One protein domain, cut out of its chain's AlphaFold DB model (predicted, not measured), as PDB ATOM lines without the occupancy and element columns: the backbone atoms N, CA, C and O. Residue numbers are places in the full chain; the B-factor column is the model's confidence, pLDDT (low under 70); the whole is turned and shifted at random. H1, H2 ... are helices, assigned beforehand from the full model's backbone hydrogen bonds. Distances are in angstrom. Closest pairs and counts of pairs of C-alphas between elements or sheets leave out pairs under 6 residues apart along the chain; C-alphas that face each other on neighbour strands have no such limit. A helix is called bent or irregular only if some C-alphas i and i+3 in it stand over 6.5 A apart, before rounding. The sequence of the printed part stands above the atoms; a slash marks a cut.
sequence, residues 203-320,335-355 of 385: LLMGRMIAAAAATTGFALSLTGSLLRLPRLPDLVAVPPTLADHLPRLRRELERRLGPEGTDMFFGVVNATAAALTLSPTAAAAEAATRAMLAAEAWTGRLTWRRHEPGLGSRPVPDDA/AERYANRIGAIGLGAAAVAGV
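This is residues 203 to 320 and 335 to 355 of the 385 residues of an uncharacterized protein of Mycobacterium kansasii (UniProt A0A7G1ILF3). What is seen first? Four helices or arms, H1, H3b, H2 and H5, lie side by side in a rough row, and the long helix H4 packs on H1 and H3b, its far end sticking out with a tail as residues 302 to 320. H3 is bent, and its arm H3a turns off beside the first turns of H5. What is the make-up? The printed part has 139 residues with five named helices, H1 to H5 in order, and no named strand: all helix. How large is it? It is loose and elongated, with a radius of gyration of the C-alphas of 19.1 A and spans of 61 by 38 by 23 A.

What does the longest helix touch? H4, residues 280 to 312, touches H1, residues 203 to 226, at a shallow tilt of 18 degrees, opposite ways; the closest C-alphas, of Ala 211 and Arg 290, are 4.6 A apart. By its hydrogen bonds H3, residues 247 to 276, was assigned as one helix, but it is bent, with C-alphas 256 and 259 9.0 A apart, into H3a, residues 247 to 256, and H3b, residues 259 to 276. H3b and H4 form a helical hairpin, touching through residues 267 to 275 and 280 to 290 alone, closest at the C-alphas of Ala 274 and Ala 283, 5.1 A. What follows outward? H3b touches H1 at 6 degrees, a shallow tilt, the same way, closest at the C-alphas of Ser 221 and Ala 275, 4.5 A. H2, residues 234 to 244, touches H3b at the C-alphas of Ala 237 and Ala 273, 5.0 A, and H5, residues 335 to 355, at those of Leu 242 and Gly 343, 5.9 A. H3a touches H5, about perpendicular at 78 degrees, closest at the C-alphas of Pro 247 and Asn 340, 6.5 A. How do the backbones run? Every O i to N i+4 pair is within hydrogen-bond range in H1, H3a, H3b and H5; H4 has 27 of 29, and H2 has 3 of 7, with 2 of 8 O i to N i+3 pairs.

Where are the long helices? H4 measures 45.5 A from C-alpha 280 to C-alpha 312 at (-54.261, 2.536, -21.397), and H1 34.8 A from C-alpha 203 at (-50.724, -6.251, -4.164). H5 measures 30.1 A and ends at C-alpha 355 at (-54.490, -29.889, 24.539); H3b measures 25.8 A. Which are irregular? H4 is, with C-alphas 306 and 309 7.1 A apart and a kink of 50 degrees near residue 306; H2 only just is, with C-alphas 236 and 239 6.9 A apart.

Where is the cut? Residues 321 to 334 are not printed, and C-alphas 320 and 335 are 38.5 A apart. Where is confidence low? The mean pLDDT of the printed part is 71.1, and 54 residues are under 70, in 230 to 249, 267 to 278, 316 to 320 and 339 to 355.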
ATOM      1  N   LEU A 203     -51.727  -5.220  -3.893       85.56
ATOM      2  CA  LEU A 203     -50.724  -6.251  -4.164       85.56
ATOM      3  C   LEU A 203     -49.355  -5.862  -3.599       85.56
ATOM      4  O   LEU A 203     -48.705  -6.650  -2.903       85.56
ATOM      5  N   LEU A 204     -48.920  -4.632  -3.900       85.69
ATOM      6  CA  LEU A 204     -47.669  -4.093  -3.378       85.69
ATOM      7  C   LEU A 204     -47.739  -3.984  -1.856       85.69
ATOM      8  O   LEU A 204     -46.828  -4.430  -1.161       85.69
ATOM      9  N   MET A 205     -48.819  -3.402  -1.334       83.69
ATOM     10  CA  MET A 205     -48.941  -3.133   0.093       83.69
ATOM     11  C   MET A 205     -48.994  -4.424   0.918       83.69
ATOM     12  O   MET A 205     -48.305  -4.524   1.929       83.69
ATOM     13  N   GLY A 206     -49.721  -5.447   0.461       81.81
ATOM     14  CA  GLY A 206     -49.767  -6.760   1.107       81.81
ATOM     15  C   GLY A 206     -48.391  -7.416   1.199       81.81
ATOM     16  O   GLY A 206     -47.997  -7.879   2.271       81.81
ATOM     17  N   ARG A 207     -47.605  -7.375   0.115       85.06
ATOM     18  CA  ARG A 207     -46.228  -7.895   0.114       85.06
ATOM     19  C   ARG A 207     -45.288  -7.086   1.005       85.06
ATOM     20  O   ARG A 207     -44.485  -7.678   1.720       85.06
ATOM     21  N   MET A 208     -45.413  -5.760   1.015       83.56
ATOM     22  CA  MET A 208     -44.623  -4.892   1.895       83.56
ATOM     23  C   MET A 208     -44.929  -5.146   3.378       83.56
ATOM     24  O   MET A 208     -44.002  -5.221   4.180       83.56
ATOM     25  N   ILE A 209     -46.203  -5.334   3.752       80.88
ATOM     26  CA  ILE A 209     -46.572  -5.651   5.143       80.88
ATOM     27  C   ILE A 209     -46.052  -7.035   5.536       80.88
ATOM     28  O   ILE A 209     -45.488  -7.183   6.619       80.88
ATOM     29  N   ALA A 210     -46.198  -8.039   4.667       78.50
ATOM     30  CA  ALA A 210     -45.683  -9.380   4.937       78.50
ATOM     31  C   ALA A 210     -44.153  -9.379   5.118       78.50
ATOM     32  O   ALA A 210     -43.644 -10.028   6.031       78.50
ATOM     33  N   ALA A 211     -43.422  -8.603   4.308       81.81
ATOM     34  CA  ALA A 211     -41.980  -8.409   4.470       81.81
ATOM     35  C   ALA A 211     -41.632  -7.725   5.796       81.81
ATOM     36  O   ALA A 211     -40.773  -8.213   6.525       81.81
ATOM     37  N   ALA A 212     -42.335  -6.648   6.156       77.69
ATOM     38  CA  ALA A 212     -42.126  -5.962   7.430       77.69
ATOM     39  C   ALA A 212     -42.377  -6.889   8.636       77.69
ATOM     40  O   ALA A 212     -41.590  -6.904   9.587       77.69
ATOM     41  N   ALA A 213     -43.439  -7.700   8.587       76.56
ATOM     42  CA  ALA A 213     -43.743  -8.691   9.613       76.56
ATOM     43  C   ALA A 213     -42.641  -9.757   9.730       76.56
ATOM     44  O   ALA A 213     -42.198 -10.053  10.841       76.56
ATOM     45  N   ALA A 214     -42.152 -10.287   8.604       77.50
ATOM     46  CA  ALA A 214     -41.090 -11.290   8.591       77.50
ATOM     47  C   ALA A 214     -39.754 -10.741   9.121       77.50
ATOM     48  O   ALA A 214     -39.134 -11.372   9.976       77.50
ATOM     49  N   THR A 215     -39.353  -9.535   8.710       79.81
ATOM     50  CA  THR A 215     -38.151  -8.866   9.235       79.81
ATOM     51  C   THR A 215     -38.257  -8.606  10.739       79.81
ATOM     52  O   THR A 215     -37.302  -8.844  11.479       79.81
ATOM     53  N   THR A 216     -39.432  -8.186  11.223       77.25
ATOM     54  CA  THR A 216     -39.682  -8.007  12.665       77.25
ATOM     55  C   THR A 216     -39.572  -9.337  13.413       77.25
ATOM     56  O   THR A 216     -38.918  -9.408  14.453       77.25
ATOM     57  N   GLY A 217     -40.160 -10.411  12.871       71.06
ATOM     58  CA  GLY A 217     -40.056 -11.759  13.434       71.06
ATOM     59  C   GLY A 217     -38.610 -12.255  13.504       71.06
ATOM     60  O   GLY A 217     -38.197 -12.815  14.519       71.06
ATOM     61  N   PHE A 218     -37.809 -11.973  12.473       79.00
ATOM     62  CA  PHE A 218     -36.378 -12.270  12.457       79.00
ATOM     63  C   PHE A 218     -35.604 -11.499  13.527       79.00
ATOM     64  O   PHE A 218     -34.850 -12.115  14.280       79.00
ATOM     65  N   ALA A 219     -35.826 -10.188  13.655       73.50
ATOM     66  CA  ALA A 219     -35.182  -9.379  14.686       73.50
ATOM     67  C   ALA A 219     -35.511  -9.901  16.095       73.50
ATOM     68  O   ALA A 219     -34.606 -10.124  16.897       73.50
ATOM     69  N   LEU A 220     -36.789 -10.194  16.367       73.69
ATOM     70  CA  LEU A 220     -37.227 -10.778  17.638       73.69
ATOM     71  C   LEU A 220     -36.577 -12.144  17.896       73.69
ATOM     72  O   LEU A 220     -36.083 -12.387  18.998       73.69
ATOM     73  N   SER A 221     -36.527 -13.015  16.883       72.56
ATOM     74  CA  SER A 221     -35.884 -14.328  16.991       72.56
ATOM     75  C   SER A 221     -34.386 -14.213  17.273       72.56
ATOM     76  O   SER A 221     -33.849 -14.971  18.082       72.56
ATOM     77  N   LEU A 222     -33.697 -13.290  16.600       76.00
ATOM     78  CA  LEU A 222     -32.265 -13.071  16.760       76.00
ATOM     79  C   LEU A 222     -31.959 -12.517  18.154       76.00
ATOM     80  O   LEU A 222     -31.124 -13.077  18.862       76.00
ATOM     81  N   THR A 223     -32.678 -11.476  18.584       73.88
ATOM     82  CA  THR A 223     -32.534 -10.890  19.920       73.88
ATOM     83  C   THR A 223     -32.845 -11.911  21.009       73.88
ATOM     84  O   THR A 223     -32.054 -12.064  21.937       73.88
ATOM     85  N   GLY A 224     -33.942 -12.666  20.892       73.12
ATOM     86  CA  GLY A 224     -34.295 -13.684  21.881       73.12
ATOM     87  C   GLY A 224     -33.282 -14.830  21.953       73.12
ATOM     88  O   GLY A 224     -32.959 -15.292  23.049       73.12
ATOM     89  N   SER A 225     -32.711 -15.236  20.813       75.44
ATOM     90  CA  SER A 225     -31.630 -16.226  20.772       75.44
ATOM     91  C   SER A 225     -30.334 -15.698  21.399       75.44
ATOM     92  O   SER A 225     -29.671 -16.438  22.125       75.44
ATOM     93  N   LEU A 226     -29.967 -14.435  21.150       81.00
ATOM     94  CA  LEU A 226     -28.780 -13.798  21.740       81.00
ATOM     95  C   LEU A 226     -28.920 -13.614  23.257       81.00
ATOM     96  O   LEU A 226     -27.971 -13.858  23.997       81.00
ATOM     97  N   LEU A 227     -30.123 -13.264  23.723       81.94
ATOM     98  CA  LEU A 227     -30.468 -13.154  25.143       81.94
ATOM     99  C   LEU A 227     -30.691 -14.515  25.828       81.94
ATOM    100  O   LEU A 227     -30.985 -14.549  27.020       81.94
ATOM    101  N   ARG A 228     -30.551 -15.633  25.098       79.44
ATOM    102  CA  ARG A 228     -30.758 -17.008  25.588       79.44
ATOM    103  C   ARG A 228     -32.108 -17.206  26.287       79.44
ATOM    104  O   ARG A 228     -32.199 -17.927  27.280       79.44
ATOM    105  N   LEU A 229     -33.158 -16.567  25.768       76.19
ATOM    106  CA  LEU A 229     -34.506 -16.741  26.295       76.19
ATOM    107  C   LEU A 229     -34.958 -18.205  26.141       76.19
ATOM    108  O   LEU A 229     -34.574 -18.873  25.173       76.19
ATOM    109  N   PRO A 230     -35.766 -18.726  27.082       67.38
ATOM    110  CA  PRO A 230     -36.302 -20.072  26.972       67.38
ATOM    111  C   PRO A 230     -37.155 -20.185  25.704       67.38
ATOM    112  O   PRO A 230     -38.080 -19.401  25.490       67.38
ATOM    113  N   ARG A 231     -36.823 -21.160  24.852       62.97
ATOM    114  CA  ARG A 231     -37.569 -21.449  23.623       62.97
ATOM    115  C   ARG A 231     -38.944 -22.004  23.976       62.97
ATOM    116  O   ARG A 231     -39.054 -22.841  24.875       62.97
ATOM    117  N   LEU A 232     -39.978 -21.586  23.248       60.44
ATOM    118  CA  LEU A 232     -41.232 -22.333  23.260       60.44
ATOM    119  C   LEU A 232     -41.024 -23.671  22.527       60.44
ATOM    120  O   LEU A 232     -40.201 -23.736  21.612       60.44
ATOM    121  N   PRO A 233     -41.730 -24.746  22.921       59.47
ATOM    122  CA  PRO A 233     -41.622 -26.038  22.250       59.47
ATOM    123  C   PRO A 233     -41.900 -25.922  20.742       59.47
ATOM    124  O   PRO A 233     -42.831 -25.216  20.351       59.47
ATOM    125  N   ASP A 234     -41.178 -26.685  19.910       57.31
ATOM    126  CA  ASP A 234     -41.364 -26.735  18.440       57.31
ATOM    127  C   ASP A 234     -42.810 -27.040  18.010       57.31
ATOM    128  O   ASP A 234     -43.225 -26.716  16.898       57.31
ATOM    129  N   LEU A 235     -43.617 -27.597  18.918       51.31
ATOM    130  CA  LEU A 235     -45.060 -27.780  18.767       51.31
ATOM    131  C   LEU A 235     -45.820 -26.488  18.411       51.31
ATOM    132  O   LEU A 235     -46.860 -26.563  17.762       51.31
ATOM    133  N   VAL A 236     -45.297 -25.310  18.765       54.59
ATOM    134  CA  VAL A 236     -45.890 -24.006  18.414       54.59
ATOM    135  C   VAL A 236     -45.691 -23.652  16.928       54.59
ATOM    136  O   VAL A 236     -46.487 -22.894  16.376       54.59
ATOM    137  N   ALA A 237     -44.697 -24.231  16.245       52.91
ATOM    138  CA  ALA A 237     -44.451 -24.016  14.813       52.91
ATOM    139  C   ALA A 237     -45.166 -25.007  13.885       52.91
ATOM    140  O   ALA A 237     -45.159 -24.812  12.667       52.91
ATOM    141  N   VAL A 238     -45.820 -26.030  14.441       53.22
ATOM    142  CA  VAL A 238     -46.535 -27.055  13.666       53.22
ATOM    143  C   VAL A 238     -47.770 -26.501  12.938       53.22
ATOM    144  O   VAL A 238     -47.945 -26.827  11.769       53.22
ATOM    145  N   PRO A 239     -48.621 -25.640  13.530       52.44
ATOM    146  CA  PRO A 239     -49.796 -25.128  12.818       52.44
ATOM    147  C   PRO A 239     -49.480 -24.291  11.549       52.44
ATOM    148  O   PRO A 239     -50.128 -24.540  10.535       52.44
ATOM    149  N   PRO A 240     -48.503 -23.357  11.540       52.56
ATOM    150  CA  PRO A 240     -48.088 -22.598  10.348       52.56
ATOM    151  C   PRO A 240     -47.567 -23.458   9.194       52.56
ATOM    152  O   PRO A 240     -48.084 -23.380   8.083       52.56
ATOM    153  N   THR A 241     -46.583 -24.322   9.470       56.03
ATOM    154  CA  THR A 241     -45.952 -25.180   8.449       56.03
ATOM    155  C   THR A 241     -46.958 -26.138   7.831       56.03
ATOM    156  O   THR A 241     -46.919 -26.431   6.638       56.03
ATOM    157  N   LEU A 242     -47.911 -26.591   8.636       52.41
ATOM    158  CA  LEU A 242     -48.960 -27.479   8.191       52.41
ATOM    159  C   LEU A 242     -50.058 -26.773   7.403       52.41
ATOM    160  O   LEU A 242     -50.611 -27.347   6.469       52.41
ATOM    161  N   ALA A 243     -50.354 -25.525   7.759       56.75
ATOM    162  CA  ALA A 243     -51.307 -24.710   7.036       56.75
ATOM    163  C   ALA A 243     -50.785 -24.345   5.631       56.75
ATOM    164  O   ALA A 243     -51.564 -24.375   4.678       56.75
ATOM    165  N   ASP A 244     -49.475 -24.113   5.492       56.78
ATOM    166  CA  ASP A 244     -48.812 -23.835   4.208       56.78
ATOM    167  C   ASP A 244     -48.750 -25.069   3.283       56.78
ATOM    168  O   ASP A 244     -48.730 -24.945   2.060       56.78
ATOM    169  N   HIS A 245     -48.731 -26.280   3.851       55.31
ATOM    170  CA  HIS A 245     -48.606 -27.542   3.098       55.31
ATOM    171  C   HIS A 245     -49.950 -28.246   2.835       55.31
ATOM    172  O   HIS A 245     -49.984 -29.334   2.256       55.31
ATOM    173  N   LEU A 246     -51.068 -27.632   3.237       58.56
ATOM    174  CA  LEU A 246     -52.421 -28.145   3.035       58.56
ATOM    175  C   LEU A 246     -53.127 -27.397   1.892       58.56
ATOM    176  O   LEU A 246     -53.778 -26.377   2.141       58.56
ATOM    177  N   PRO A 247     -53.097 -27.912   0.646       65.19
ATOM    178  CA  PRO A 247     -53.727 -27.236  -0.489       65.19
ATOM    179  C   PRO A 247     -55.235 -27.004  -0.295       65.19
ATOM    180  O   PRO A 247     -55.775 -26.016  -0.788       65.19
ATOM    181  N   ARG A 248     -55.935 -27.848   0.480       66.44
ATOM    182  CA  ARG A 248     -57.346 -27.612   0.846       66.44
ATOM    183  C   ARG A 248     -57.558 -26.437   1.797       66.44
ATOM    184  O   ARG A 248     -58.537 -25.715   1.634       66.44
ATOM    185  N   LEU A 249     -56.678 -26.256   2.780       68.38
ATOM    186  CA  LEU A 249     -56.789 -25.142   3.720       68.38
ATOM    187  C   LEU A 249     -56.458 -23.832   3.015       68.38
ATOM    188  O   LEU A 249     -57.205 -22.870   3.151       68.38
ATOM    189  N   ARG A 250     -55.402 -23.838   2.192       73.31
ATOM    190  CA  ARG A 250     -55.055 -22.711   1.330       73.31
ATOM    191  C   ARG A 250     -56.239 -22.285   0.464       73.31
ATOM    192  O   ARG A 250     -56.588 -21.119   0.497       73.31
ATOM    193  N   ARG A 251     -56.935 -23.213  -0.204       75.12
ATOM    194  CA  ARG A 251     -58.135 -22.884  -1.003       75.12
ATOM    195  C   ARG A 251     -59.285 -22.311  -0.179       75.12
ATOM    196  O   ARG A 251     -59.977 -21.417  -0.646       75.12
ATOM    197  N   GLU A 252     -59.532 -22.824   1.027       77.81
ATOM    198  CA  GLU A 252     -60.576 -22.267   1.900       77.81
ATOM    199  C   GLU A 252     -60.223 -20.857   2.381       77.81
ATOM    200  O   GLU A 252     -61.094 -19.991   2.426       77.81
ATOM    201  N   LEU A 253     -58.951 -20.617   2.698       75.31
ATOM    202  CA  LEU A 253     -58.454 -19.293   3.045       75.31
ATOM    203  C   LEU A 253     -58.507 -18.355   1.836       75.31
ATOM    204  O   LEU A 253     -59.048 -17.268   1.971       75.31
ATOM    205  N   GLU A 254     -58.093 -18.793   0.646       77.94
ATOM    206  CA  GLU A 254     -58.177 -18.007  -0.593       77.94
ATOM    207  C   GLU A 254     -59.626 -17.649  -0.941       77.94
ATOM    208  O   GLU A 254     -59.887 -16.536  -1.391       77.94
ATOM    209  N   ARG A 255     -60.590 -18.538  -0.665       76.88
ATOM    210  CA  ARG A 255     -62.024 -18.236  -0.817       76.88
ATOM    211  C   ARG A 255     -62.523 -17.155   0.143       76.88
ATOM    212  O   ARG A 255     -63.465 -16.451  -0.202       76.88
ATOM    213  N   ARG A 256     -61.946 -17.042   1.344       74.00
ATOM    214  CA  ARG A 256     -62.418 -16.119   2.397       74.00
ATOM    215  C   ARG A 256     -61.640 -14.811   2.481       74.00
ATOM    216  O   ARG A 256     -62.227 -13.784   2.785       74.00
ATOM    217  N   LEU A 257     -60.330 -14.881   2.290       71.38
ATOM    218  CA  LEU A 257     -59.373 -13.786   2.444       71.38
ATOM    219  C   LEU A 257     -58.874 -13.274   1.092       71.38
ATOM    220  O   LEU A 257     -58.180 -12.265   1.044       71.38
ATOM    221  N   GLY A 258     -59.170 -13.979   0.000       74.69
ATOM    222  CA  GLY A 258     -58.549 -13.731  -1.292       74.69
ATOM    223  C   GLY A 258     -57.124 -14.281  -1.386       74.69
ATOM    224  O   GLY A 258     -56.523 -14.649  -0.372       74.69
ATOM    225  N   PRO A 259     -56.545 -14.313  -2.599       75.06
ATOM    226  CA  PRO A 259     -55.164 -14.753  -2.809       75.06
ATOM    227  C   PRO A 259     -54.146 -13.909  -2.029       75.06
ATOM    228  O   PRO A 259     -53.313 -14.446  -1.304       75.06
ATOM    229  N   GLU A 260     -54.266 -12.579  -2.102       73.75
ATOM    230  CA  GLU A 260     -53.342 -11.648  -1.435       73.75
ATOM    231  C   GLU A 260     -53.463 -11.691   0.090       73.75
ATOM    232  O   GLU A 260     -52.450 -11.747   0.788       73.75
ATOM    233  N   GLY A 261     -54.695 -11.682   0.613       72.31
ATOM    234  CA  GLY A 261     -54.940 -11.780   2.050       72.31
ATOM    235  C   GLY A 261     -54.447 -13.109   2.622       72.31
ATOM    236  O   GLY A 261     -53.885 -13.136   3.715       72.31
ATOM    237  N   THR A 262     -54.573 -14.198   1.859       74.94
ATOM    238  CA  THR A 262     -54.058 -15.519   2.245       74.94
ATOM    239  C   THR A 262     -52.533 -15.551   2.276       74.94
ATOM    240  O   THR A 262     -51.954 -15.994   3.269       74.94
ATOM    241  N   ASP A 263     -51.864 -15.027   1.246       75.44
ATOM    242  CA  ASP A 263     -50.399 -14.955   1.213       75.44
ATOM    243  C   ASP A 263     -49.844 -14.090   2.356       75.44
ATOM    244  O   ASP A 263     -48.829 -14.442   2.968       75.44
ATOM    245  N   MET A 264     -50.510 -12.973   2.667       70.50
ATOM    246  CA  MET A 264     -50.174 -12.116   3.805       70.50
ATOM    247  C   MET A 264     -50.381 -12.847   5.136       70.50
ATOM    248  O   MET A 264     -49.495 -12.815   5.991       70.50
ATOM    249  N   PHE A 265     -51.524 -13.518   5.307       76.06
ATOM    250  CA  PHE A 265     -51.845 -14.295   6.502       76.06
ATOM    251  C   PHE A 265     -50.767 -15.341   6.786       76.06
ATOM    252  O   PHE A 265     -50.220 -15.367   7.890       76.06
ATOM    253  N   PHE A 266     -50.395 -16.142   5.784       74.81
ATOM    254  CA  PHE A 266     -49.327 -17.129   5.930       74.81
ATOM    255  C   PHE A 266     -47.995 -16.484   6.311       74.81
ATOM    256  O   PHE A 266     -47.321 -16.979   7.209       74.81
ATOM    257  N   GLY A 267     -47.655 -15.336   5.717       67.81
ATOM    258  CA  GLY A 267     -46.434 -14.606   6.068       67.81
ATOM    259  C   GLY A 267     -46.394 -14.175   7.527       67.81
ATOM    260  O   GLY A 267     -45.396 -14.383   8.213       67.81
ATOM    261  N   VAL A 268     -47.500 -13.634   8.038       68.31
ATOM    262  CA  VAL A 268     -47.600 -13.205   9.441       68.31
ATOM    263  C   VAL A 268     -47.535 -14.402  10.393       68.31
ATOM    264  O   VAL A 268     -46.837 -14.350  11.409       68.31
ATOM    265  N   VAL A 269     -48.238 -15.490  10.078       68.94
ATOM    266  CA  VAL A 269     -48.292 -16.690  10.924       68.94
ATOM    267  C   VAL A 269     -46.934 -17.401  10.953       68.94
ATOM    268  O   VAL A 269     -46.450 -17.728  12.040       68.94
ATOM    269  N   ASN A 270     -46.277 -17.558   9.801       69.00
ATOM    270  CA  ASN A 270     -44.933 -18.133   9.704       69.00
ATOM    271  C   ASN A 270     -43.905 -17.275  10.453       69.00
ATOM    272  O   ASN A 270     -43.142 -17.806  11.261       69.00
ATOM    273  N   ALA A 271     -43.929 -15.951  10.270       64.94
ATOM    274  CA  ALA A 271     -43.039 -15.032  10.981       64.94
ATOM    275  C   ALA A 271     -43.220 -15.108  12.505       64.94
ATOM    276  O   ALA A 271     -42.243 -15.150  13.254       64.94
ATOM    277  N   THR A 272     -44.470 -15.179  12.968       64.94
ATOM    278  CA  THR A 272     -44.795 -15.309  14.394       64.94
ATOM    279  C   THR A 272     -44.251 -16.620  14.955       64.94
ATOM    280  O   THR A 272     -43.624 -16.634  16.010       64.94
ATOM    281  N   ALA A 273     -44.429 -17.728  14.240       65.81
ATOM    282  CA  ALA A 273     -43.928 -19.022  14.683       65.81
ATOM    283  C   ALA A 273     -42.403 -19.119  14.682       65.81
ATOM    284  O   ALA A 273     -41.830 -19.696  15.607       65.81
ATOM    285  N   ALA A 274     -41.737 -18.523  13.693       62.91
ATOM    286  CA  ALA A 274     -40.281 -18.453  13.648       62.91
ATOM    287  C   ALA A 274     -39.723 -17.612  14.815       62.91
ATOM    288  O   ALA A 274     -38.719 -17.984  15.424       62.91
ATOM    289  N   ALA A 275     -40.424 -16.537  15.197       61.12
ATOM    290  CA  ALA A 275     -40.087 -15.736  16.373       61.12
ATOM    291  C   ALA A 275     -40.293 -16.510  17.686       61.12
ATOM    292  O   ALA A 275     -39.427 -16.485  18.558       61.12
ATOM    293  N   LEU A 276     -41.408 -17.234  17.824       62.34
ATOM    294  CA  LEU A 276     -41.738 -17.993  19.038       62.34
ATOM    295  C   LEU A 276     -40.832 -19.216  19.242       62.34
ATOM    296  O   LEU A 276     -40.525 -19.567  20.381       62.34
ATOM    297  N   THR A 277     -40.378 -19.845  18.157       64.88
ATOM    298  CA  THR A 277     -39.430 -20.972  18.218       64.88
ATOM    299  C   THR A 277     -37.986 -20.527  18.433       64.88
ATOM    300  O   THR A 277     -37.123 -21.368  18.690       64.88
ATOM    301  N   LEU A 278     -37.713 -19.214  18.373       63.34
ATOM    302  CA  LEU A 278     -36.365 -18.650  18.410       63.34
ATOM    303  C   LEU A 278     -35.440 -19.397  17.436       63.34
ATOM    304  O   LEU A 278     -34.353 -19.827  17.828       63.34
ATOM    305  N   SER A 279     -35.904 -19.591  16.195       72.69
ATOM    306  CA  SER A 279     -35.158 -20.228  15.104       72.69
ATOM    307  C   SER A 279     -34.688 -19.156  14.115       72.69
ATOM    308  O   SER A 279     -35.388 -18.855  13.140       72.69
ATOM    309  N   PRO A 280     -33.503 -18.542  14.329       72.88
ATOM    310  CA  PRO A 280     -33.090 -17.375  13.556       72.88
ATOM    311  C   PRO A 280     -32.875 -17.710  12.081       72.88
ATOM    312  O   PRO A 280     -33.087 -16.858  11.229       72.88
ATOM    313  N   THR A 281     -32.491 -18.950  11.763       73.69
ATOM    314  CA  THR A 281     -32.289 -19.408  10.382       73.69
ATOM    315  C   THR A 281     -33.605 -19.520   9.618       73.69
ATOM    316  O   THR A 281     -33.685 -19.051   8.485       73.69
ATOM    317  N   ALA A 282     -34.652 -20.076  10.235       72.69
ATOM    318  CA  ALA A 282     -35.982 -20.142   9.630       72.69
ATOM    319  C   ALA A 282     -36.588 -18.739   9.464       72.69
ATOM    320  O   ALA A 282     -37.123 -18.415   8.406       72.69
ATOM    321  N   ALA A 283     -36.438 -17.882  10.479       72.75
ATOM    322  CA  ALA A 283     -36.908 -16.502  10.412       72.75
ATOM    323  C   ALA A 283     -36.150 -15.678   9.350       72.75
ATOM    324  O   ALA A 283     -36.762 -14.878   8.647       72.75
ATOM    325  N   ALA A 284     -34.841 -15.906   9.188       74.31
ATOM    326  CA  ALA A 284     -34.041 -15.279   8.138       74.31
ATOM    327  C   ALA A 284     -34.496 -15.705   6.736       74.31
ATOM    328  O   ALA A 284     -34.611 -14.858   5.852       74.31
ATOM    329  N   ALA A 285     -34.774 -16.999   6.534       78.25
ATOM    330  CA  ALA A 285     -35.264 -17.514   5.259       78.25
ATOM    331  C   ALA A 285     -36.620 -16.895   4.885       78.25
ATOM    332  O   ALA A 285     -36.769 -16.383   3.778       78.25
ATOM    333  N   GLU A 286     -37.572 -16.849   5.824       79.69
ATOM    334  CA  GLU A 286     -38.877 -16.213   5.598       79.69
ATOM    335  C   GLU A 286     -38.728 -14.716   5.288       79.69
ATOM    336  O   GLU A 286     -39.317 -14.217   4.326       79.69
ATOM    337  N   ALA A 287     -37.900 -13.991   6.051       77.69
ATOM    338  CA  ALA A 287     -37.631 -12.575   5.801       77.69
ATOM    339  C   ALA A 287     -37.037 -12.341   4.403       77.69
ATOM    340  O   ALA A 287     -37.484 -11.440   3.692       77.69
ATOM    341  N   ALA A 288     -36.091 -13.182   3.973       79.38
ATOM    342  CA  ALA A 288     -35.508 -13.114   2.637       79.38
ATOM    343  C   ALA A 288     -36.558 -13.368   1.541       79.38
ATOM    344  O   ALA A 288     -36.675 -12.571   0.608       79.38
ATOM    345  N   THR A 289     -37.374 -14.418   1.674       82.69
ATOM    346  CA  THR A 289     -38.449 -14.730   0.719       82.69
ATOM    347  C   THR A 289     -39.452 -13.585   0.609       82.69
ATOM    348  O   THR A 289     -39.795 -13.160  -0.497       82.69
ATOM    349  N   ARG A 290     -39.904 -13.026   1.738       83.31
ATOM    350  CA  ARG A 290     -40.868 -11.916   1.730       83.31
ATOM    351  C   ARG A 290     -40.269 -10.628   1.176       83.31
ATOM    352  O   ARG A 290     -40.959  -9.918   0.445       83.31
ATOM    353  N   ALA A 291     -38.993 -10.357   1.445       81.50
ATOM    354  CA  ALA A 291     -38.280  -9.235   0.844       81.50
ATOM    355  C   ALA A 291     -38.177  -9.376  -0.684       81.50
ATOM    356  O   ALA A 291     -38.421  -8.406  -1.401       81.50
ATOM    357  N   MET A 292     -37.889 -10.578  -1.195       84.56
ATOM    358  CA  MET A 292     -37.865 -10.842  -2.638       84.56
ATOM    359  C   MET A 292     -39.239 -10.638  -3.284       84.56
ATOM    360  O   MET A 292     -39.327  -9.968  -4.310       84.56
ATOM    361  N   LEU A 293     -40.315 -11.137  -2.668       85.12
ATOM    362  CA  LEU A 293     -41.681 -10.926  -3.165       85.12
ATOM    363  C   LEU A 293     -42.065  -9.440  -3.173       85.12
ATOM    364  O   LEU A 293     -42.709  -8.972  -4.111       85.12
ATOM    365  N   ALA A 294     -41.663  -8.682  -2.151       84.31
ATOM    366  CA  ALA A 294     -41.865  -7.237  -2.111       84.31
ATOM    367  C   ALA A 294     -41.080  -6.514  -3.219       84.31
ATOM    368  O   ALA A 294     -41.639  -5.654  -3.902       84.31
ATOM    369  N   ALA A 295     -39.822  -6.899  -3.452       83.31
ATOM    370  CA  ALA A 295     -39.002  -6.361  -4.535       83.31
ATOM    371  C   ALA A 295     -39.578  -6.696  -5.924       83.31
ATOM    372  O   ALA A 295     -39.568  -5.844  -6.817       83.31
ATOM    373  N   GLU A 296     -40.128  -7.900  -6.100       87.25
ATOM    374  CA  GLU A 296     -40.833  -8.316  -7.314       87.25
ATOM    375  C   GLU A 296     -42.051  -7.422  -7.569       87.25
ATOM    376  O   GLU A 296     -42.168  -6.845  -8.649       87.25
ATOM    377  N   ALA A 297     -42.924  -7.227  -6.573       86.00
ATOM    378  CA  ALA A 297     -44.095  -6.365  -6.737       86.00
ATOM    379  C   ALA A 297     -43.723  -4.901  -6.969       86.00
ATOM    380  O   ALA A 297     -44.363  -4.221  -7.771       86.00
ATOM    381  N   TRP A 298     -42.669  -4.411  -6.320       86.06
ATOM    382  CA  TRP A 298     -42.157  -3.068  -6.567       86.06
ATOM    383  C   TRP A 298     -41.662  -2.905  -8.009       86.06
ATOM    384  O   TRP A 298     -42.047  -1.966  -8.712       86.06
ATOM    385  N   THR A 299     -40.851  -3.850  -8.484       87.00
ATOM    386  CA  THR A 299     -40.335  -3.865  -9.860       87.00
ATOM    387  C   THR A 299     -41.464  -4.018 -10.876       87.00
ATOM    388  O   THR A 299     -41.474  -3.330 -11.902       87.00
ATOM    389  N   GLY A 300     -42.455  -4.856 -10.564       87.44
ATOM    390  CA  GLY A 300     -43.692  -5.006 -11.317       87.44
ATOM    391  C   GLY A 300     -44.452  -3.689 -11.423       87.44
ATOM    392  O   GLY A 300     -44.807  -3.287 -12.527       87.44
ATOM    393  N   ARG A 301     -44.596  -2.944 -10.322       87.88
ATOM    394  CA  ARG A 301     -45.254  -1.629 -10.304       87.88
ATOM    395  C   ARG A 301     -44.513  -0.579 -11.127       87.88
ATOM    396  O   ARG A 301     -45.145   0.223 -11.812       87.88
ATOM    397  N   LEU A 302     -43.182  -0.545 -11.064       87.50
ATOM    398  CA  LEU A 302     -42.384   0.374 -11.884       87.50
ATOM    399  C   LEU A 302     -42.502   0.041 -13.372       87.50
ATOM    400  O   LEU A 302     -42.655   0.933 -14.203       87.50
ATOM    401  N   THR A 303     -42.451  -1.246 -13.703       90.56
ATOM    402  CA  THR A 303     -42.591  -1.733 -15.079       90.56
ATOM    403  C   THR A 303     -43.993  -1.469 -15.613       90.56
ATOM    404  O   THR A 303     -44.129  -0.971 -16.727       90.56
ATOM    405  N   TRP A 304     -45.016  -1.688 -14.785       89.06
ATOM    406  CA  TRP A 304     -46.391  -1.302 -15.070       89.06
ATOM    407  C   TRP A 304     -46.477   0.186 -15.390       89.06
ATOM    408  O   TRP A 304     -46.867   0.519 -16.497       89.06
ATOM    409  N   ARG A 305     -46.011   1.086 -14.510       89.06
ATOM    410  CA  ARG A 305     -46.059   2.543 -14.755       89.06
ATOM    411  C   ARG A 305     -45.392   2.978 -16.064       89.06
ATOM    412  O   ARG A 305     -45.850   3.934 -16.680       89.06
ATOM    413  N   ARG A 306     -44.334   2.283 -16.500       89.38
ATOM    414  CA  ARG A 306     -43.674   2.549 -17.790       89.38
ATOM    415  C   ARG A 306     -44.498   2.098 -18.997       89.38
ATOM    416  O   ARG A 306     -44.488   2.786 -20.011       89.38
ATOM    417  N   HIS A 307     -45.172   0.953 -18.911       88.88
ATOM    418  CA  HIS A 307     -45.924   0.379 -20.037       88.88
ATOM    419  C   HIS A 307     -47.401   0.766 -20.060       88.88
ATOM    420  O   HIS A 307     -48.037   0.701 -21.111       88.88
ATOM    421  N   GLU A 308     -47.937   1.192 -18.923       89.38
ATOM    422  CA  GLU A 308     -49.332   1.558 -18.730       89.38
ATOM    423  C   GLU A 308     -49.829   2.571 -19.776       89.38
ATOM    424  O   GLU A 308     -50.877   2.290 -20.350       89.38
ATOM    425  N   PRO A 309     -49.090   3.628 -20.177       87.81
ATOM    426  CA  PRO A 309     -49.561   4.541 -21.224       87.81
ATOM    427  C   PRO A 309     -49.839   3.859 -22.574       87.81
ATOM    428  O   PRO A 309     -50.756   4.246 -23.299       87.81
ATOM    429  N   GLY A 310     -49.078   2.815 -22.920       85.19
ATOM    430  CA  GLY A 310     -49.296   2.029 -24.138       85.19
ATOM    431  C   GLY A 310     -50.479   1.059 -24.036       85.19
ATOM    432  O   GLY A 310     -51.102   0.751 -25.047       85.19
ATOM    433  N   LEU A 311     -50.804   0.599 -22.824       82.12
ATOM    434  CA  LEU A 311     -51.934  -0.296 -22.546       82.12
ATOM    435  C   LEU A 311     -53.244   0.474 -22.330       82.12
ATOM    436  O   LEU A 311     -54.316  -0.017 -22.664       82.12
ATOM    437  N   GLY A 312     -53.148   1.673 -21.761       75.75
ATOM    438  CA  GLY A 312     -54.261   2.536 -21.397       75.75
ATOM    439  C   GLY A 312     -54.722   3.462 -22.522       75.75
ATOM    440  O   GLY A 312     -55.719   4.143 -22.361       75.75
ATOM    441  N   SER A 313     -54.029   3.526 -23.658       74.50
ATOM    442  CA  SER A 313     -54.370   4.451 -24.756       74.50
ATOM    443  C   SER A 313     -55.334   3.873 -25.794       74.50
ATOM    444  O   SER A 313     -55.724   4.582 -26.720       74.50
ATOM    445  N   ARG A 314     -55.702   2.590 -25.689       72.06
ATOM    446  CA  ARG A 314     -56.553   1.921 -26.677       72.06
ATOM    447  C   ARG A 314     -57.701   1.179 -25.999       72.06
ATOM    448  O   ARG A 314     -57.437   0.255 -25.227       72.06
ATOM    449  N   PRO A 315     -58.961   1.525 -26.316       70.88
ATOM    450  CA  PRO A 315     -60.096   0.682 -25.981       70.88
ATOM    451  C   PRO A 315     -59.885  -0.711 -26.577       70.88
ATOM    452  O   PRO A 315     -59.470  -0.837 -27.732       70.88
ATOM    453  N   VAL A 316     -60.166  -1.755 -25.800       67.50
ATOM    454  CA  VAL A 316     -60.253  -3.112 -26.346       67.50
ATOM    455  C   VAL A 316     -61.578  -3.191 -27.109       67.50
ATOM    456  O   VAL A 316     -62.606  -2.880 -26.508       67.50
ATOM    457  N   PRO A 317     -61.578  -3.550 -28.404       63.50
ATOM    458  CA  PRO A 317     -62.814  -3.766 -29.151       63.50
ATOM    459  C   PRO A 317     -63.719  -4.796 -28.453       63.50
ATOM    460  O   PRO A 317     -63.217  -5.793 -27.928       63.50
ATOM    461  N   ASP A 318     -65.039  -4.571 -28.436       57.34
ATOM    462  CA  ASP A 318     -66.004  -5.456 -27.753       57.34
ATOM    463  C   ASP A 318     -65.988  -6.896 -28.308       57.34
ATOM    464  O   ASP A 318     -66.256  -7.851 -27.581       57.34
ATOM    465  N   ASP A 319     -65.612  -7.073 -29.576       55.03
ATOM    466  CA  ASP A 319     -65.424  -8.359 -30.259       55.03
ATOM    467  C   ASP A 319     -64.064  -9.022 -29.964       55.03
ATOM    468  O   ASP A 319     -63.918 -10.239 -30.086       55.03
ATOM    469  N   ALA A 320     -63.074  -8.245 -29.514       53.12
ATOM    470  CA  ALA A 320     -61.765  -8.729 -29.078       53.12
ATOM    471  C   ALA A 320     -61.755  -9.204 -27.614       53.12
ATOM    472  O   ALA A 320     -60.758  -9.779 -27.161       53.12
ATOM    473  N   ALA A 335     -50.145 -36.451  -5.470       70.44
ATOM    474  CA  ALA A 335     -49.295 -35.687  -4.562       70.44
ATOM    475  C   ALA A 335     -50.120 -34.752  -3.661       70.44
ATOM    476  O   ALA A 335     -49.960 -34.768  -2.442       70.44
ATOM    477  N   GLU A 336     -51.078 -34.020  -4.231       72.62
ATOM    478  CA  GLU A 336     -51.965 -33.102  -3.512       72.62
ATOM    479  C   GLU A 336     -52.879 -33.856  -2.541       72.62
ATOM    480  O   GLU A 336     -53.118 -33.412  -1.416       72.62
ATOM    481  N   ARG A 337     -53.376 -35.036  -2.935       79.38
ATOM    482  CA  ARG A 337     -54.185 -35.895  -2.055       79.38
ATOM    483  C   ARG A 337     -53.376 -36.453  -0.887       79.38
ATOM    484  O   ARG A 337     -53.896 -36.507   0.229       79.38
ATOM    485  N   TYR A 338     -52.127 -36.848  -1.123       72.38
ATOM    486  CA  TYR A 338     -51.222 -37.303  -0.068       72.38
ATOM    487  C   TYR A 338     -50.871 -36.168   0.902       72.38
ATOM    488  O   TYR A 338     -51.039 -36.337   2.110       72.38
ATOM    489  N   ALA A 339     -50.493 -34.995   0.382       67.12
ATOM    490  CA  ALA A 339     -50.217 -33.799   1.177       67.12
ATOM    491  C   ALA A 339     -51.426 -33.399   2.040       67.12
ATOM    492  O   ALA A 339     -51.288 -33.199   3.244       67.12
ATOM    493  N   ASN A 340     -52.639 -33.410   1.468       67.31
ATOM    494  CA  ASN A 340     -53.879 -33.166   2.210       67.31
ATOM    495  C   ASN A 340     -54.113 -34.180   3.341       67.31
ATOM    496  O   ASN A 340     -54.563 -33.811   4.426       67.31
ATOM    497  N   ARG A 341     -53.833 -35.467   3.098       69.19
ATOM    498  CA  ARG A 341     -54.068 -36.536   4.077       69.19
ATOM    499  C   ARG A 341     -53.079 -36.469   5.236       69.19
ATOM    500  O   ARG A 341     -53.500 -36.502   6.387       69.19
ATOM    501  N   ILE A 342     -51.788 -36.346   4.941       54.50
ATOM    502  CA  ILE A 342     -50.757 -36.205   5.975       54.50
ATOM    503  C   ILE A 342     -50.925 -34.885   6.723       54.50
ATOM    504  O   ILE A 342     -50.802 -34.861   7.946       54.50
ATOM    505  N   GLY A 343     -51.299 -33.812   6.025       47.59
ATOM    506  CA  GLY A 343     -51.537 -32.531   6.665       47.59
ATOM    507  C   GLY A 343     -52.715 -32.551   7.646       47.59
ATOM    508  O   GLY A 343     -52.617 -32.015   8.745       47.59
ATOM    509  N   ALA A 344     -53.808 -33.249   7.320       55.03
ATOM    510  CA  ALA A 344     -54.927 -33.432   8.247       55.03
ATOM    511  C   ALA A 344     -54.525 -34.239   9.497       55.03
ATOM    512  O   ALA A 344     -54.926 -33.900  10.611       55.03
ATOM    513  N   ILE A 345     -53.691 -35.271   9.322       58.59
ATOM    514  CA  ILE A 345     -53.149 -36.077  10.427       58.59
ATOM    515  C   ILE A 345     -52.246 -35.222  11.324       58.59
ATOM    516  O   ILE A 345     -52.373 -35.272  12.547       58.59
ATOM    517  N   GLY A 346     -51.388 -34.387  10.732       45.22
ATOM    518  CA  GLY A 346     -50.547 -33.451  11.476       45.22
ATOM    519  C   GLY A 346     -51.357 -32.447  12.305       45.22
ATOM    520  O   GLY A 346     -50.957 -32.124  13.420       45.22
ATOM    521  N   LEU A 347     -52.515 -31.988  11.803       46.88
ATOM    522  CA  LEU A 347     -53.326 -30.955  12.462       46.88
ATOM    523  C   LEU A 347     -54.019 -31.569  13.670       46.88
ATOM    524  O   LEU A 347     -54.043 -30.968  14.742       46.88
ATOM    525  N   GLY A 348     -54.519 -32.797  13.506       51.66
ATOM    526  CA  GLY A 348     -55.044 -33.598  14.605       51.66
ATOM    527  C   GLY A 348     -53.985 -33.847  15.678       51.66
ATOM    528  O   GLY A 348     -54.242 -33.603  16.853       51.66
ATOM    529  N   ALA A 349     -52.774 -34.250  15.285       50.44
ATOM    530  CA  ALA A 349     -51.683 -34.508  16.223       50.44
ATOM    531  C   ALA A 349     -51.238 -33.243  16.980       50.44
ATOM    532  O   ALA A 349     -51.062 -33.291  18.196       50.44
ATOM    533  N   ALA A 350     -51.113 -32.104  16.293       47.38
ATOM    534  CA  ALA A 350     -50.746 -30.826  16.901       47.38
ATOM    535  C   ALA A 350     -51.828 -30.296  17.852       47.38
ATOM    536  O   ALA A 350     -51.510 -29.813  18.936       47.38
ATOM    537  N   ALA A 351     -53.108 -30.422  17.480       52.12
ATOM    538  CA  ALA A 351     -54.224 -30.040  18.340       52.12
ATOM    539  C   ALA A 351     -54.276 -30.906  19.607       52.12
ATOM    540  O   ALA A 351     -54.411 -30.377  20.707       52.12
ATOM    541  N   VAL A 352     -54.096 -32.225  19.466       55.59
ATOM    542  CA  VAL A 352     -54.031 -33.157  20.601       55.59
ATOM    543  C   VAL A 352     -52.834 -32.840  21.496       55.59
ATOM    544  O   VAL A 352     -52.998 -32.716  22.705       55.59
ATOM    545  N   ALA A 353     -51.646 -32.627  20.926       49.81
ATOM    546  CA  ALA A 353     -50.459 -32.265  21.692       49.81
ATOM    547  C   ALA A 353     -50.605 -30.904  22.396       49.81
ATOM    548  O   ALA A 353     -50.196 -30.776  23.545       49.81
ATOM    549  N   GLY A 354     -51.237 -29.912  21.762       44.78
ATOM    550  CA  GLY A 354     -51.551 -28.622  22.380       44.78
ATOM    551  C   GLY A 354     -52.516 -28.746  23.563       44.78
ATOM    552  O   GLY A 354     -52.282 -28.141  24.607       44.78
ATOM    553  N   VAL A 355     -53.550 -29.586  23.442       58.06
ATOM    554  CA  VAL A 355     -54.490 -29.889  24.539       58.06
ATOM    555  C   VAL A 355     -53.792 -30.642  25.677       58.06
ATOM    556  O   VAL A 355     -53.980 -30.297  26.840       58.06
TER     557      VAL A 355